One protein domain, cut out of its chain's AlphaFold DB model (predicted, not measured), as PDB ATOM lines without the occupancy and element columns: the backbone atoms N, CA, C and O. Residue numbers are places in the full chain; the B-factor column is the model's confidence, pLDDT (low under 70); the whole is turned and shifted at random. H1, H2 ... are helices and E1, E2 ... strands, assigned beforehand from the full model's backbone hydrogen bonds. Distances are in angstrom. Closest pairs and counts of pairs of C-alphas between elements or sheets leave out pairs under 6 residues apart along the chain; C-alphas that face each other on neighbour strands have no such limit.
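Overview. This is residues 176 to 198 and 221 to 299 of the 407 residues of an uncharacterized protein of Clostridiales bacterium (UniProt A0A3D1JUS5). A small antiparallel sheet of three strands has its helices on one face, in two layers, helices over a sheet: H1 over the edge strand E1, H2 over the other edge strand E3, and the long H3 packed on E1 and E2. The last residues of H3, 293 to 299, stick out beyond the body. The printed part has 102 residues, with three named helices and three named strands in the order H1, E1, E2, H2, E3, H3; the sheet's order is E1, E2, E3, and the class is mixed, helices and strands. The whole is compact, with a radius of gyration of the C-alphas of 13.5 A and spans of 44 by 32 by 28 A.

Along the chain. Residues 176 to 187 hold no named element. H1 is residues 188 to 195, 10.5 A long, with C-alpha 188 at (125.234, 122.981, 103.200). After the cut come E1, residues 221 to 226, 16.9 A, and E2, residues 232 to 237, 16.7 A. H2 is residues 240 to 250, 15.3 A, and E3 is residues 264 to 268, 13.5 A. H3, residues 275 to 299, is the longest helix at 36.2 A; its last C-alpha is at (148.115, 103.448, 86.086).

Arrangement. E1 and E2 form a hairpin, antiparallel at 171 degrees, with N 223 and O 235 2.7 A apart, within hydrogen-bond range. E2, the inner strand, is antiparallel to E3 at 157 degrees, with N 267 and O 234 2.8 A apart, also within range. H1 is over E1 at a height over the sheet of 10.3 A, and runs along the strands, at 13 degrees to E1 on the local plane; its C-alpha 188 is 6.7 A from that of Tyr 232, the closest pair of H1 and E2. H2 is on the same face as H1, over E3 and along it at 2 degrees on the local plane, but only just, since that plane is fitted to 6 C-alphas of the sheet; its height is 11.0 A, and the closest C-alphas, of Ala 243 and Phe 265, are 7.0 A apart. H3 is on the sheet too: the closest C-alphas are Lys 237 and Ala 285, 4.8 A, for E2, and Phe 221 and Gly 289, 5.4 A, for E1. H1 and H3 are close but not clearly touching, at a steep tilt of 51 degrees, the same way, with the C-alphas of Val 195 and Ile 282 7.0 A apart. H2 and H3 are near each other, with 6 pairs of C-alphas within 10 A, while H1 and H2 are apart. In H1, H2 and H3 every O i to N i+4 pair is within hydrogen-bond range.

Size, cuts and confidence. The two C-alphas farthest apart are those of Ala 182 and Leu 299, at 45.5 A. Residues 199 to 220 are not printed, and C-alphas 198 and 221 are 12.0 A apart across this cut. Of the links that are printed whole, H2 to E3 is long, with 13 residues, E3 to H3 is short, and E1 to E2 and E2 to H2 are tight. The mean pLDDT of the printed part is 85.7; residues 182 to 183 and 255 to 261 are under 70.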
ATOM      1  N   ILE A 176     129.079 104.483 115.191       93.00
ATOM      2  CA  ILE A 176     128.439 105.579 114.446       93.00
ATOM      3  C   ILE A 176     126.927 105.354 114.320       93.00
ATOM      4  O   ILE A 176     126.158 106.291 114.554       93.00
ATOM      5  N   LEU A 177     126.478 104.125 114.045       88.12
ATOM      6  CA  LEU A 177     125.051 103.784 113.956       88.12
ATOM      7  C   LEU A 177     124.284 103.986 115.275       88.12
ATOM      8  O   LEU A 177     123.070 104.185 115.250       88.12
ATOM      9  N   LYS A 178     124.974 103.993 116.423       89.50
ATOM     10  CA  LYS A 178     124.378 104.244 117.747       89.50
ATOM     11  C   LYS A 178     124.239 105.738 118.074       89.50
ATOM     12  O   LYS A 178     123.731 106.085 119.139       89.50
ATOM     13  N   THR A 179     124.683 106.633 117.188       86.38
ATOM     14  CA  THR A 179     124.649 108.083 117.434       86.38
ATOM     15  C   THR A 179     123.203 108.586 117.619       86.38
ATOM     16  O   THR A 179     122.350 108.315 116.769       86.38
ATOM     17  N   PRO A 180     122.896 109.350 118.689       82.25
ATOM     18  CA  PRO A 180     121.547 109.859 118.941       82.25
ATOM     19  C   PRO A 180     121.017 110.783 117.836       82.25
ATOM     20  O   PRO A 180     121.708 111.693 117.388       82.25
ATOM     21  N   ARG A 181     119.740 110.612 117.467       74.25
ATOM     22  CA  ARG A 181     119.083 111.335 116.356       74.25
ATOM     23  C   ARG A 181     118.642 112.764 116.674       74.25
ATOM     24  O   ARG A 181     118.281 113.500 115.768       74.25
ATOM     25  N   ALA A 182     118.635 113.159 117.946       66.38
ATOM     26  CA  ALA A 182     118.042 114.423 118.396       66.38
ATOM     27  C   ALA A 182     118.863 115.683 118.038       66.38
ATOM     28  O   ALA A 182     118.526 116.780 118.478       66.38
ATOM     29  N   GLN A 183     119.952 115.547 117.278       66.81
ATOM     30  CA  GLN A 183     120.814 116.664 116.899       66.81
ATOM     31  C   GLN A 183     120.334 117.311 115.599       66.81
ATOM     32  O   GLN A 183     119.883 116.633 114.676       66.81
ATOM     33  N   LYS A 184     120.464 118.638 115.516       78.75
ATOM     34  CA  LYS A 184     120.249 119.373 114.268       78.75
ATOM     35  C   LYS A 184     121.259 118.874 113.224       78.75
ATOM     36  O   LYS A 184     122.448 118.798 113.521       78.75
ATOM     37  N   THR A 185     120.776 118.542 112.027       86.88
ATOM     38  CA  THR A 185     121.634 118.196 110.882       86.88
ATOM     39  C   THR A 185     122.536 119.376 110.493       86.88
ATOM     40  O   THR A 185     122.244 120.528 110.834       86.88
ATOM     41  N   MET A 186     123.623 119.095 109.775       90.38
ATOM     42  CA  MET A 186     124.511 120.129 109.240       90.38
ATOM     43  C   MET A 186     123.812 120.924 108.128       90.38
ATOM     44  O   MET A 186     122.928 120.433 107.430       90.38
ATOM     45  N   THR A 187     124.201 122.176 107.945       88.19
ATOM     46  CA  THR A 187     123.841 123.017 106.798       88.19
ATOM     47  C   THR A 187     124.756 122.722 105.605       88.19
ATOM     48  O   THR A 187     125.850 122.184 105.781       88.19
ATOM     49  N   SER A 188     124.361 123.109 104.384       87.19
ATOM     50  CA  SER A 188     125.234 122.981 103.200       87.19
ATOM     51  C   SER A 188     126.589 123.662 103.413       87.19
ATOM     52  O   SER A 188     127.623 123.115 103.035       87.19
ATOM     53  N   GLN A 189     126.588 124.813 104.084       85.88
ATOM     54  CA  GLN A 189     127.785 125.570 104.427       85.88
ATOM     55  C   GLN A 189     128.693 124.813 105.408       85.88
ATOM     56  O   GLN A 189     129.884 124.685 105.139       85.88
ATOM     57  N   GLU A 190     128.151 124.259 106.498       90.25
ATOM     58  CA  GLU A 190     128.931 123.460 107.461       90.25
ATOM     59  C   GLU A 190     129.529 122.210 106.796       90.25
ATOM     60  O   GLU A 190     130.678 121.851 107.055       90.25
ATOM     61  N   ILE A 191     128.784 121.569 105.887       91.69
ATOM     62  CA  ILE A 191     129.284 120.433 105.100       91.69
ATOM     63  C   ILE A 191     130.444 120.887 104.216       91.69
ATOM     64  O   ILE A 191     131.507 120.269 104.225       91.69
ATOM     65  N   CYS A 192     130.260 121.972 103.463       88.94
ATOM     66  CA  CYS A 192     131.302 122.551 102.625       88.94
ATOM     67  C   CYS A 192     132.568 122.861 103.439       88.94
ATOM     68  O   CYS A 192     133.667 122.491 103.028       88.94
ATOM     69  N   GLU A 193     132.427 123.506 104.596       88.12
ATOM     70  CA  GLU A 193     133.534 123.851 105.490       88.12
ATOM     71  C   GLU A 193     134.270 122.605 105.987       88.12
ATOM     72  O   GLU A 193     135.499 122.547 105.885       88.12
ATOM     73  N   TYR A 194     133.535 121.578 106.429       93.00
ATOM     74  CA  TYR A 194     134.122 120.314 106.870       93.00
ATOM     75  C   TYR A 194     134.874 119.605 105.740       93.00
ATOM     76  O   TYR A 194     136.014 119.170 105.923       93.00
ATOM     77  N   VAL A 195     134.295 119.533 104.540       93.12
ATOM     78  CA  VAL A 195     134.933 118.902 103.372       93.12
ATOM     79  C   VAL A 195     136.216 119.640 102.975       93.12
ATOM     80  O   VAL A 195     137.207 119.006 102.613       93.12
ATOM     81  N   MET A 196     136.247 120.971 103.096       87.25
ATOM     82  CA  MET A 196     137.440 121.772 102.797       87.25
ATOM     83  C   MET A 196     138.574 121.609 103.823       87.25
ATOM     84  O   MET A 196     139.688 122.068 103.560       87.25
ATOM     85  N   THR A 197     138.343 120.954 104.969       88.44
ATOM     86  CA  THR A 197     139.430 120.570 105.893       88.44
ATOM     87  C   THR A 197     140.279 119.418 105.353       88.44
ATOM     88  O   THR A 197     141.407 119.211 105.805       88.44
ATOM     89  N   LYS A 198     139.758 118.653 104.386       92.25
ATOM     90  CA  LYS A 198     140.429 117.466 103.862       92.25
ATOM     91  C   LYS A 198     141.544 117.869 102.902       92.25
ATOM     92  O   LYS A 198     141.374 118.690 101.998       92.25
ATOM     93  N   PHE A 221     133.885 112.768  94.820       95.00
ATOM     94  CA  PHE A 221     133.368 111.931  95.905       95.00
ATOM     95  C   PHE A 221     132.131 112.504  96.602       95.00
ATOM     96  O   PHE A 221     131.398 111.744  97.227       95.00
ATOM     97  N   LEU A 222     131.865 113.806  96.465       94.38
ATOM     98  CA  LEU A 222     130.699 114.466  97.051       94.38
ATOM     99  C   LEU A 222     130.190 115.553  96.102       94.38
ATOM    100  O   LEU A 222     130.976 116.278  95.487       94.38
ATOM    101  N   MET A 223     128.873 115.668  95.969       92.31
ATOM    102  CA  MET A 223     128.199 116.764  95.285       92.31
ATOM    103  C   MET A 223     127.072 117.323  96.148       92.31
ATOM    104  O   MET A 223     126.267 116.559  96.669       92.31
ATOM    105  N   ILE A 224     126.980 118.648  96.255       90.19
ATOM    106  CA  ILE A 224     125.870 119.332  96.934       90.19
ATOM    107  C   ILE A 224     125.124 120.143  95.893       90.19
ATOM    108  O   ILE A 224     125.731 120.966  95.220       90.19
ATOM    109  N   ARG A 225     123.823 119.921  95.747       87.25
ATOM    110  CA  ARG A 225     122.938 120.768  94.949       87.25
ATOM    111  C   ARG A 225     122.111 121.623  95.883       87.25
ATOM    112  O   ARG A 225     121.282 121.074  96.598       87.25
ATOM    113  N   GLU A 226     122.278 122.933  95.840       84.69
ATOM    114  CA  GLU A 226     121.432 123.837  96.622       84.69
ATOM    115  C   GLU A 226     120.165 124.203  95.832       84.69
ATOM    116  O   GLU A 226     120.156 124.291  94.601       84.69
ATOM    117  N   GLY A 227     119.060 124.346  96.549       81.00
ATOM    118  CA  GLY A 227     117.784 124.848  96.073       81.00
ATOM    119  C   GLY A 227     117.716 126.369  96.203       81.00
ATOM    120  O   GLY A 227     118.469 126.993  96.947       81.00
ATOM    121  N   LYS A 228     116.788 126.991  95.470       75.50
ATOM    122  CA  LYS A 228     116.566 128.449  95.542       75.50
ATOM    123  C   LYS A 228     115.946 128.900  96.869       75.50
ATOM    124  O   LYS A 228     116.000 130.077  97.198       75.50
ATOM    125  N   ASP A 229     115.330 127.972  97.583       79.00
ATOM    126  CA  ASP A 229     114.629 128.128  98.855       79.00
ATOM    127  C   ASP A 229     115.518 127.822 100.073       79.00
ATOM    128  O   ASP A 229     115.028 127.782 101.198       79.00
ATOM    129  N   GLY A 230     116.822 127.605  99.865       74.81
ATOM    130  CA  GLY A 230     117.768 127.251 100.927       74.81
ATOM    131  C   GLY A 230     117.787 125.760 101.284       74.81
ATOM    132  O   GLY A 230     118.574 125.358 102.139       74.81
ATOM    133  N   THR A 231     116.972 124.931 100.622       84.56
ATOM    134  CA  THR A 231     117.091 123.465 100.697       84.56
ATOM    135  C   THR A 231     118.354 122.996  99.979       84.56
ATOM    136  O   THR A 231     118.944 123.733  99.188       84.56
ATOM    137  N   TYR A 232     118.805 121.766 100.219       87.62
ATOM    138  CA  TYR A 232     119.932 121.203  99.480       87.62
ATOM    139  C   TYR A 232     119.859 119.675  99.389       87.62
ATOM    140  O   TYR A 232     119.246 119.002 100.209       87.62
ATOM    141  N   LYS A 233     120.503 119.096  98.379       88.31
ATOM    142  CA  LYS A 233     120.654 117.645  98.217       88.31
ATOM    143  C   LYS A 233     122.119 117.284  98.172       88.31
ATOM    144  O   LYS A 233     122.903 117.996  97.549       88.31
ATOM    145  N   VAL A 234     122.476 116.164  98.782       89.88
ATOM    146  CA  VAL A 234     123.847 115.657  98.794       89.88
ATOM    147  C   VAL A 234     123.875 114.326  98.067       89.88
ATOM    148  O   VAL A 234     123.157 113.409  98.440       89.88
ATOM    149  N   SER A 235     124.701 114.216  97.034       91.50
ATOM    150  CA  SER A 235     125.079 112.936  96.440       91.50
ATOM    151  C   SER A 235     126.508 112.641  96.866       91.50
ATOM    152  O   SER A 235     127.401 113.464  96.657       91.50
ATOM    153  N   ILE A 236     126.731 111.508  97.520       93.25
ATOM    154  CA  ILE A 236     128.015 111.180  98.128       93.25
ATOM    155  C   ILE A 236     128.377 109.720  97.886       93.25
ATOM    156  O   ILE A 236     127.507 108.851  97.815       93.25
ATOM    157  N   LYS A 237     129.674 109.456  97.722       94.12
ATOM    158  CA  LYS A 237     130.183 108.095  97.620       94.12
ATOM    159  C   LYS A 237     130.217 107.411  98.979       94.12
ATOM    160  O   LYS A 237     130.789 107.958  99.915       94.12
ATOM    161  N   CYS A 238     129.714 106.191  99.063       92.00
ATOM    162  CA  CYS A 238     129.943 105.319 100.213       92.00
ATOM    163  C   CYS A 238     129.860 103.846  99.808       92.00
ATOM    164  O   CYS A 238     129.510 103.515  98.671       92.00
ATOM    165  N   PHE A 239     130.233 102.963 100.733       89.75
ATOM    166  CA  PHE A 239     130.062 101.526 100.551       89.75
ATOM    167  C   PHE A 239     128.561 101.185 100.480       89.75
ATOM    168  O   PHE A 239     127.781 101.758 101.247       89.75
ATOM    169  N   PRO A 240     128.118 100.295  99.574       86.88
ATOM    170  CA  PRO A 240     126.689 100.030  99.406       86.88
ATOM    171  C   PRO A 240     125.985  99.552 100.679       86.88
ATOM    172  O   PRO A 240     124.890 100.016 100.996       86.88
ATOM    173  N   ASP A 241     126.619  98.672 101.450       84.69
ATOM    174  CA  ASP A 241     126.062  98.162 102.703       84.69
ATOM    175  C   ASP A 241     126.013  99.243 103.801       84.69
ATOM    176  O   ASP A 241     125.070  99.280 104.594       84.69
ATOM    177  N   MET A 242     126.968 100.180 103.807       89.62
ATOM    178  CA  MET A 242     126.930 101.372 104.659       89.62
ATOM    179  C   MET A 242     125.687 102.216 104.366       89.62
ATOM    180  O   MET A 242     124.995 102.618 105.301       89.62
ATOM    181  N   ALA A 243     125.392 102.484 103.089       88.44
ATOM    182  CA  ALA A 243     124.221 103.265 102.691       88.44
ATOM    183  C   ALA A 243     122.920 102.611 103.174       88.44
ATOM    184  O   ALA A 243     122.074 103.283 103.768       88.44
ATOM    185  N   VAL A 244     122.790 101.295 102.973       85.00
ATOM    186  CA  VAL A 244     121.627 100.514 103.419       85.00
ATOM    187  C   VAL A 244     121.464 100.604 104.937       85.00
ATOM    188  O   VAL A 244     120.411 101.032 105.405       85.00
ATOM    189  N   ARG A 245     122.516 100.311 105.711       86.06
ATOM    190  CA  ARG A 245     122.472 100.340 107.186       86.06
ATOM    191  C   ARG A 245     122.189 101.739 107.740       86.06
ATOM    192  O   ARG A 245     121.406 101.897 108.676       86.06
ATOM    193  N   LEU A 246     122.777 102.781 107.143       87.31
ATOM    194  CA  LEU A 246     122.452 104.168 107.490       87.31
ATOM    195  C   LEU A 246     120.976 104.473 107.233       87.31
ATOM    196  O   LEU A 246     120.346 105.160 108.035       87.31
ATOM    197  N   ASN A 247     120.403 103.954 106.149       86.31
ATOM    198  CA  ASN A 247     118.991 104.148 105.851       86.31
ATOM    199  C   ASN A 247     118.065 103.348 106.773       86.31
ATOM    200  O   ASN A 247     117.006 103.836 107.155       86.31
ATOM    201  N   GLU A 248     118.448 102.136 107.165       85.38
ATOM    202  CA  GLU A 248     117.698 101.322 108.125       85.38
ATOM    203  C   GLU A 248     117.540 102.042 109.460       85.38
ATOM    204  O   GLU A 248     116.426 102.120 109.988       85.38
ATOM    205  N   VAL A 249     118.633 102.625 109.956       85.88
ATOM    206  CA  VAL A 249     118.647 103.365 111.214       85.88
ATOM    207  C   VAL A 249     118.029 104.748 111.021       85.88
ATOM    208  O   VAL A 249     117.003 105.052 111.620       85.88
ATOM    209  N   PHE A 250     118.612 105.602 110.187       85.00
ATOM    210  CA  PHE A 250     118.290 107.029 110.167       85.00
ATOM    211  C   PHE A 250     117.207 107.425 109.159       85.00
ATOM    212  O   PHE A 250     116.702 108.538 109.254       85.00
ATOM    213  N   LYS A 251     116.804 106.540 108.233       84.62
ATOM    214  CA  LYS A 251     115.798 106.836 107.189       84.62
ATOM    215  C   LYS A 251     116.159 108.105 106.400       84.62
ATOM    216  O   LYS A 251     115.368 109.042 106.314       84.62
ATOM    217  N   ALA A 252     117.400 108.155 105.918       78.94
ATOM    218  CA  ALA A 252     118.015 109.357 105.353       78.94
ATOM    219  C   ALA A 252     118.256 109.295 103.832       78.94
ATOM    220  O   ALA A 252     118.529 110.335 103.228       78.94
ATOM    221  N   LEU A 253     118.180 108.110 103.207       83.25
ATOM    222  CA  LEU A 253     118.359 107.993 101.757       83.25
ATOM    223  C   LEU A 253     117.142 108.540 101.015       83.25
ATOM    224  O   LEU A 253     115.997 108.323 101.408       83.25
ATOM    225  N   GLU A 254     117.413 109.225  99.910       79.25
ATOM    226  CA  GLU A 254     116.402 109.702  98.980       79.25
ATOM    227  C   GLU A 254     116.376 108.811  97.736       79.25
ATOM    228  O   GLU A 254     117.421 108.504  97.157       79.25
ATOM    229  N   ASP A 255     115.176 108.460  97.280       65.44
ATOM    230  CA  ASP A 255     114.973 107.865  95.962       65.44
ATOM    231  C   ASP A 255     115.090 108.969  94.894       65.44
ATOM    232  O   ASP A 255     114.138 109.689  94.584       65.44
ATOM    233  N   SER A 256     116.320 109.220  94.430       59.94
ATOM    234  CA  SER A 256     116.633 110.342  93.543       59.94
ATOM    235  C   SER A 256     117.576 109.964  92.408       59.94
ATOM    236  O   SER A 256     118.618 109.351  92.617       59.94
ATOM    237  N   ASN A 257     117.290 110.493  91.214       56.09
ATOM    238  CA  ASN A 257     118.167 110.422  90.036       56.09
ATOM    239  C   ASN A 257     119.331 111.440  90.067       56.09
ATOM    240  O   ASN A 257     120.023 111.636  89.065       56.09
ATOM    241  N   PHE A 258     119.538 112.149  91.183       55.84
ATOM    242  CA  PHE A 258     120.687 113.037  91.377       55.84
ATOM    243  C   PHE A 258     121.953 112.194  91.593       55.84
ATOM    244  O   PHE A 258     121.894 111.256  92.381       55.84
ATOM    245  N   PRO A 259     123.043 112.464  90.840       58.25
ATOM    246  CA  PRO A 259     123.811 111.431  90.142       58.25
ATOM    247  C   PRO A 259     123.881 110.129  90.934       58.25
ATOM    248  O   PRO A 259     124.574 110.039  91.945       58.25
ATOM    249  N   ALA A 260     123.117 109.150  90.459       58.72
ATOM    250  CA  ALA A 260     123.105 107.803  90.984       58.72
ATOM    251  C   ALA A 260     124.082 106.967  90.155       58.72
ATOM    252  O   ALA A 260     124.095 106.996  88.924       58.72
ATOM    253  N   GLY A 261     124.944 106.257  90.854       65.62
ATOM    254  CA  GLY A 261     125.901 105.306  90.320       65.62
ATOM    255  C   GLY A 261     126.063 104.212  91.365       65.62
ATOM    256  O   GLY A 261     125.595 104.380  92.487       65.62
ATOM    257  N   PRO A 262     126.740 103.103  91.055       73.62
ATOM    258  CA  PRO A 262     126.707 101.922  91.917       73.62
ATOM    259  C   PRO A 262     127.323 102.136  93.314       73.62
ATOM    260  O   PRO A 262     127.142 101.306  94.195       73.62
ATOM    261  N   ILE A 263     128.028 103.254  93.520       85.81
ATOM    262  CA  ILE A 263     128.583 103.685  94.811       85.81
ATOM    263  C   ILE A 263     128.155 105.103  95.210       85.81
ATOM    264  O   ILE A 263     128.698 105.642  96.166       85.81
ATOM    265  N   TRP A 264     127.261 105.747  94.453       89.06
ATOM    266  CA  TRP A 264     126.787 107.104  94.731       89.06
ATOM    267  C   TRP A 264     125.376 107.051  95.289       89.06
ATOM    268  O   TRP A 264     124.464 106.564  94.623       89.06
ATOM    269  N   PHE A 265     125.204 107.623  96.474       88.94
ATOM    270  CA  PHE A 265     123.939 107.632  97.187       88.94
ATOM    271  C   PHE A 265     123.492 109.065  97.434       88.94
ATOM    272  O   PHE A 265     124.298 109.933  97.778       88.94
ATOM    273  N   SER A 266     122.199 109.306  97.226       87.25
ATOM    274  CA  SER A 266     121.587 110.619  97.385       87.25
ATOM    275  C   SER A 266     120.853 110.722  98.715       87.25
ATOM    276  O   SER A 266     120.119 109.822  99.114       87.25
ATOM    277  N   PHE A 267     121.041 111.855  99.379       83.56
ATOM    278  CA  PHE A 267     120.436 112.205 100.652       83.56
ATOM    279  C   PHE A 267     119.802 113.594 100.534       83.56
ATOM    280  O   PHE A 267     120.450 114.558 100.109       83.56
ATOM    281  N   SER A 268     118.538 113.708 100.939       80.06
ATOM    282  CA  SER A 268     117.815 114.983 100.962       80.06
ATOM    283  C   SER A 268     118.164 115.739 102.240       80.06
ATOM    284  O   SER A 268     117.835 115.260 103.322       80.06
ATOM    285  N   GLU A 269     118.886 116.861 102.127       79.38
ATOM    286  CA  GLU A 269     119.426 117.684 103.232       79.38
ATOM    287  C   GLU A 269     120.110 116.887 104.361       79.38
ATOM    288  O   GLU A 269     120.125 117.312 105.518       79.38
ATOM    289  N   LEU A 270     120.598 115.677 104.049       80.25
ATOM    290  CA  LEU A 270     121.071 114.702 105.041       80.25
ATOM    291  C   LEU A 270     120.107 114.588 106.239       80.25
ATOM    292  O   LEU A 270     120.534 114.450 107.387       80.25
ATOM    293  N   ARG A 271     118.793 114.710 105.981       72.06
ATOM    294  CA  ARG A 271     117.763 114.737 107.024       72.06
ATOM    295  C   ARG A 271     117.919 113.506 107.899       72.06
ATOM    296  O   ARG A 271     118.179 112.411 107.407       72.06
ATOM    297  N   ASN A 272     117.742 113.709 109.201       79.56
ATOM    298  CA  ASN A 272     117.854 112.684 110.240       79.56
ATOM    299  C   ASN A 272     119.274 112.154 110.514       79.56
ATOM    300  O   ASN A 272     119.415 111.332 111.420       79.56
ATOM    301  N   LEU A 273     120.313 112.613 109.800       87.38
ATOM    302  CA  LEU A 273     121.701 112.285 110.129       87.38
ATOM    303  C   LEU A 273     122.274 113.302 111.133       87.38
ATOM    304  O   LEU A 273     122.315 114.499 110.846       87.38
ATOM    305  N   PRO A 274     122.749 112.852 112.308       90.25
ATOM    306  CA  PRO A 274     123.518 113.696 113.217       90.25
ATOM    307  C   PRO A 274     124.849 114.142 112.584       90.25
ATOM    308  O   PRO A 274     125.429 113.367 111.818       90.25
ATOM    309  N   PRO A 275     125.406 115.313 112.959       91.75
ATOM    310  CA  PRO A 275     126.684 115.811 112.443       91.75
ATOM    311  C   PRO A 275     127.815 114.776 112.447       91.75
ATOM    312  O   PRO A 275     128.448 114.570 111.422       91.75
ATOM    313  N   LYS A 276     127.989 114.016 113.536       92.75
ATOM    314  CA  LYS A 276     129.016 112.961 113.617       92.75
ATOM    315  C   LYS A 276     128.862 111.877 112.536       92.75
ATOM    316  O   LYS A 276     129.848 111.350 112.031       92.75
ATOM    317  N   VAL A 277     127.624 111.532 112.176       93.94
ATOM    318  CA  VAL A 277     127.337 110.548 111.120       93.94
ATOM    319  C   VAL A 277     127.633 111.145 109.743       93.94
ATOM    320  O   VAL A 277     128.179 110.459 108.881       93.94
ATOM    321  N   ILE A 278     127.317 112.428 109.551       95.00
ATOM    322  CA  ILE A 278     127.621 113.173 108.324       95.00
ATOM    323  C   ILE A 278     129.135 113.283 108.122       95.00
ATOM    324  O   ILE A 278     129.625 112.994 107.033       95.00
ATOM    325  N   GLU A 279     129.881 113.642 109.164       96.56
ATOM    326  CA  GLU A 279     131.342 113.718 109.143       96.56
ATOM    327  C   GLU A 279     131.963 112.371 108.757       96.56
ATOM    328  O   GLU A 279     132.755 112.314 107.818       96.56
ATOM    329  N   TYR A 280     131.521 111.277 109.386       96.06
ATOM    330  CA  TYR A 280     131.981 109.924 109.060       96.06
ATOM    331  C   TYR A 280     131.663 109.522 107.608       96.06
ATOM    332  O   TYR A 280     132.491 108.924 106.914       96.06
ATOM    333  N   LEU A 281     130.470 109.872 107.115       95.69
ATOM    334  CA  LEU A 281     130.069 109.644 105.725       95.69
ATOM    335  C   LEU A 281     130.961 110.434 104.750       95.69
ATOM    336  O   LEU A 281     131.398 109.886 103.738       95.69
ATOM    337  N   ILE A 282     131.294 111.685 105.079       97.31
ATOM    338  CA  ILE A 282     132.213 112.528 104.300       97.31
ATOM    339  C   ILE A 282     133.632 111.961 104.303       97.31
ATOM    340  O   ILE A 282     134.268 111.914 103.249       97.31
ATOM    341  N   ASP A 283     134.127 111.512 105.455       97.56
ATOM    342  CA  ASP A 283     135.456 110.914 105.585       97.56
ATOM    343  C   ASP A 283     135.580 109.620 104.787       97.56
ATOM    344  O   ASP A 283     136.552 109.432 104.051       97.56
ATOM    345  N   THR A 284     134.547 108.782 104.840       96.25
ATOM    346  CA  THR A 284     134.459 107.564 104.031       96.25
ATOM    347  C   THR A 284     134.484 107.897 102.536       96.25
ATOM    348  O   THR A 284     135.257 107.316 101.771       96.25
ATOM    349  N   ALA A 285     133.687 108.875 102.105       96.94
ATOM    350  CA  ALA A 285     133.645 109.312 100.713       96.94
ATOM    351  C   ALA A 285     134.995 109.861 100.237       96.94
ATOM    352  O   ALA A 285     135.465 109.528  99.145       96.94
ATOM    353  N   TYR A 286     135.636 110.683 101.070       97.75
ATOM    354  CA  TYR A 286     136.968 111.212 100.814       97.75
ATOM    355  C   TYR A 286     137.988 110.077 100.672       97.75
ATOM    356  O   TYR A 286     138.725 110.054  99.685       97.75
ATOM    357  N   GLN A 287     137.981 109.091 101.576       96.50
ATOM    358  CA  GLN A 287     138.856 107.923 101.492       96.50
ATOM    359  C   GLN A 287     138.635 107.141 100.192       96.50
ATOM    360  O   GLN A 287     139.602 106.784  99.521       96.50
ATOM    361  N   ILE A 288     137.380 106.928  99.781       96.69
ATOM    362  CA  ILE A 288     137.053 106.309  98.488       96.69
ATOM    363  C   ILE A 288     137.656 107.117  97.333       96.69
ATOM    364  O   ILE A 288     138.298 106.545  96.448       96.69
ATOM    365  N   GLY A 289     137.507 108.444  97.356       96.25
ATOM    366  CA  GLY A 289     138.122 109.342  96.379       96.25
ATOM    367  C   GLY A 289     139.647 109.194  96.317       96.25
ATOM    368  O   GLY A 289     140.205 109.073  95.225       96.25
ATOM    369  N   VAL A 290     140.312 109.122  97.475       96.06
ATOM    370  CA  VAL A 290     141.763 108.900  97.592       96.06
ATOM    371  C   VAL A 290     142.167 107.537  97.033       96.06
ATOM    372  O   VAL A 290     143.090 107.466  96.224       96.06
ATOM    373  N   MET A 291     141.471 106.457  97.393       95.31
ATOM    374  CA  MET A 291     141.771 105.106  96.901       95.31
ATOM    375  C   MET A 291     141.613 105.011  95.376       95.31
ATOM    376  O   MET A 291     142.454 104.424  94.691       95.31
ATOM    377  N   GLN A 292     140.575 105.633  94.816       94.12
ATOM    378  CA  GLN A 292     140.360 105.677  93.368       94.12
ATOM    379  C   GLN A 292     141.393 106.534  92.638       94.12
ATOM    380  O   GLN A 292     141.807 106.195  91.522       94.12
ATOM    381  N   GLN A 293     141.799 107.657  93.234       92.06
ATOM    382  CA  GLN A 293     142.842 108.497  92.659       92.06
ATOM    383  C   GLN A 293     144.178 107.764  92.694       92.06
ATOM    384  O   GLN A 293     144.810 107.643  91.655       92.06
ATOM    385  N   LYS A 294     144.526 107.134  93.820       89.94
ATOM    386  CA  LYS A 294     145.724 106.301  93.947       89.94
ATOM    387  C   LYS A 294     145.789 105.214  92.877       89.94
ATOM    388  O   LYS A 294     146.827 105.036  92.247       89.94
ATOM    389  N   LYS A 295     144.677 104.515  92.626       87.50
ATOM    390  CA  LYS A 295     144.607 103.524  91.542       87.50
ATOM    391  C   LYS A 295     144.872 104.162  90.180       87.50
ATOM    392  O   LYS A 295     145.556 103.572  89.354       87.50
ATOM    393  N   THR A 296     144.328 105.356  89.953       87.56
ATOM    394  CA  THR A 296     144.537 106.113  88.712       87.56
ATOM    395  C   THR A 296     145.997 106.523  88.564       87.56
ATOM    396  O   THR A 296     146.555 106.329  87.494       87.56
ATOM    397  N   ASP A 297     146.632 107.011  89.628       84.19
ATOM    398  CA  ASP A 297     148.033 107.437  89.624       84.19
ATOM    399  C   ASP A 297     148.981 106.268  89.352       84.19
ATOM    400  O   ASP A 297     149.902 106.400  88.557       84.19
ATOM    401  N   MET A 298     148.713 105.094  89.934       81.31
ATOM    402  CA  MET A 298     149.481 103.871  89.663       81.31
ATOM    403  C   MET A 298     149.403 103.413  88.201       81.31
ATOM    404  O   MET A 298     150.271 102.673  87.749       81.31
ATOM    405  N   LEU A 299     148.348 103.805  87.485       79.44
ATOM    406  CA  LEU A 299     148.115 103.448  86.086       79.44
ATOM    407  C   LEU A 299     148.478 104.582  85.118       79.44
ATOM    408  O   LEU A 299     148.409 104.383  83.906       79.44
TER     409      LEU A 299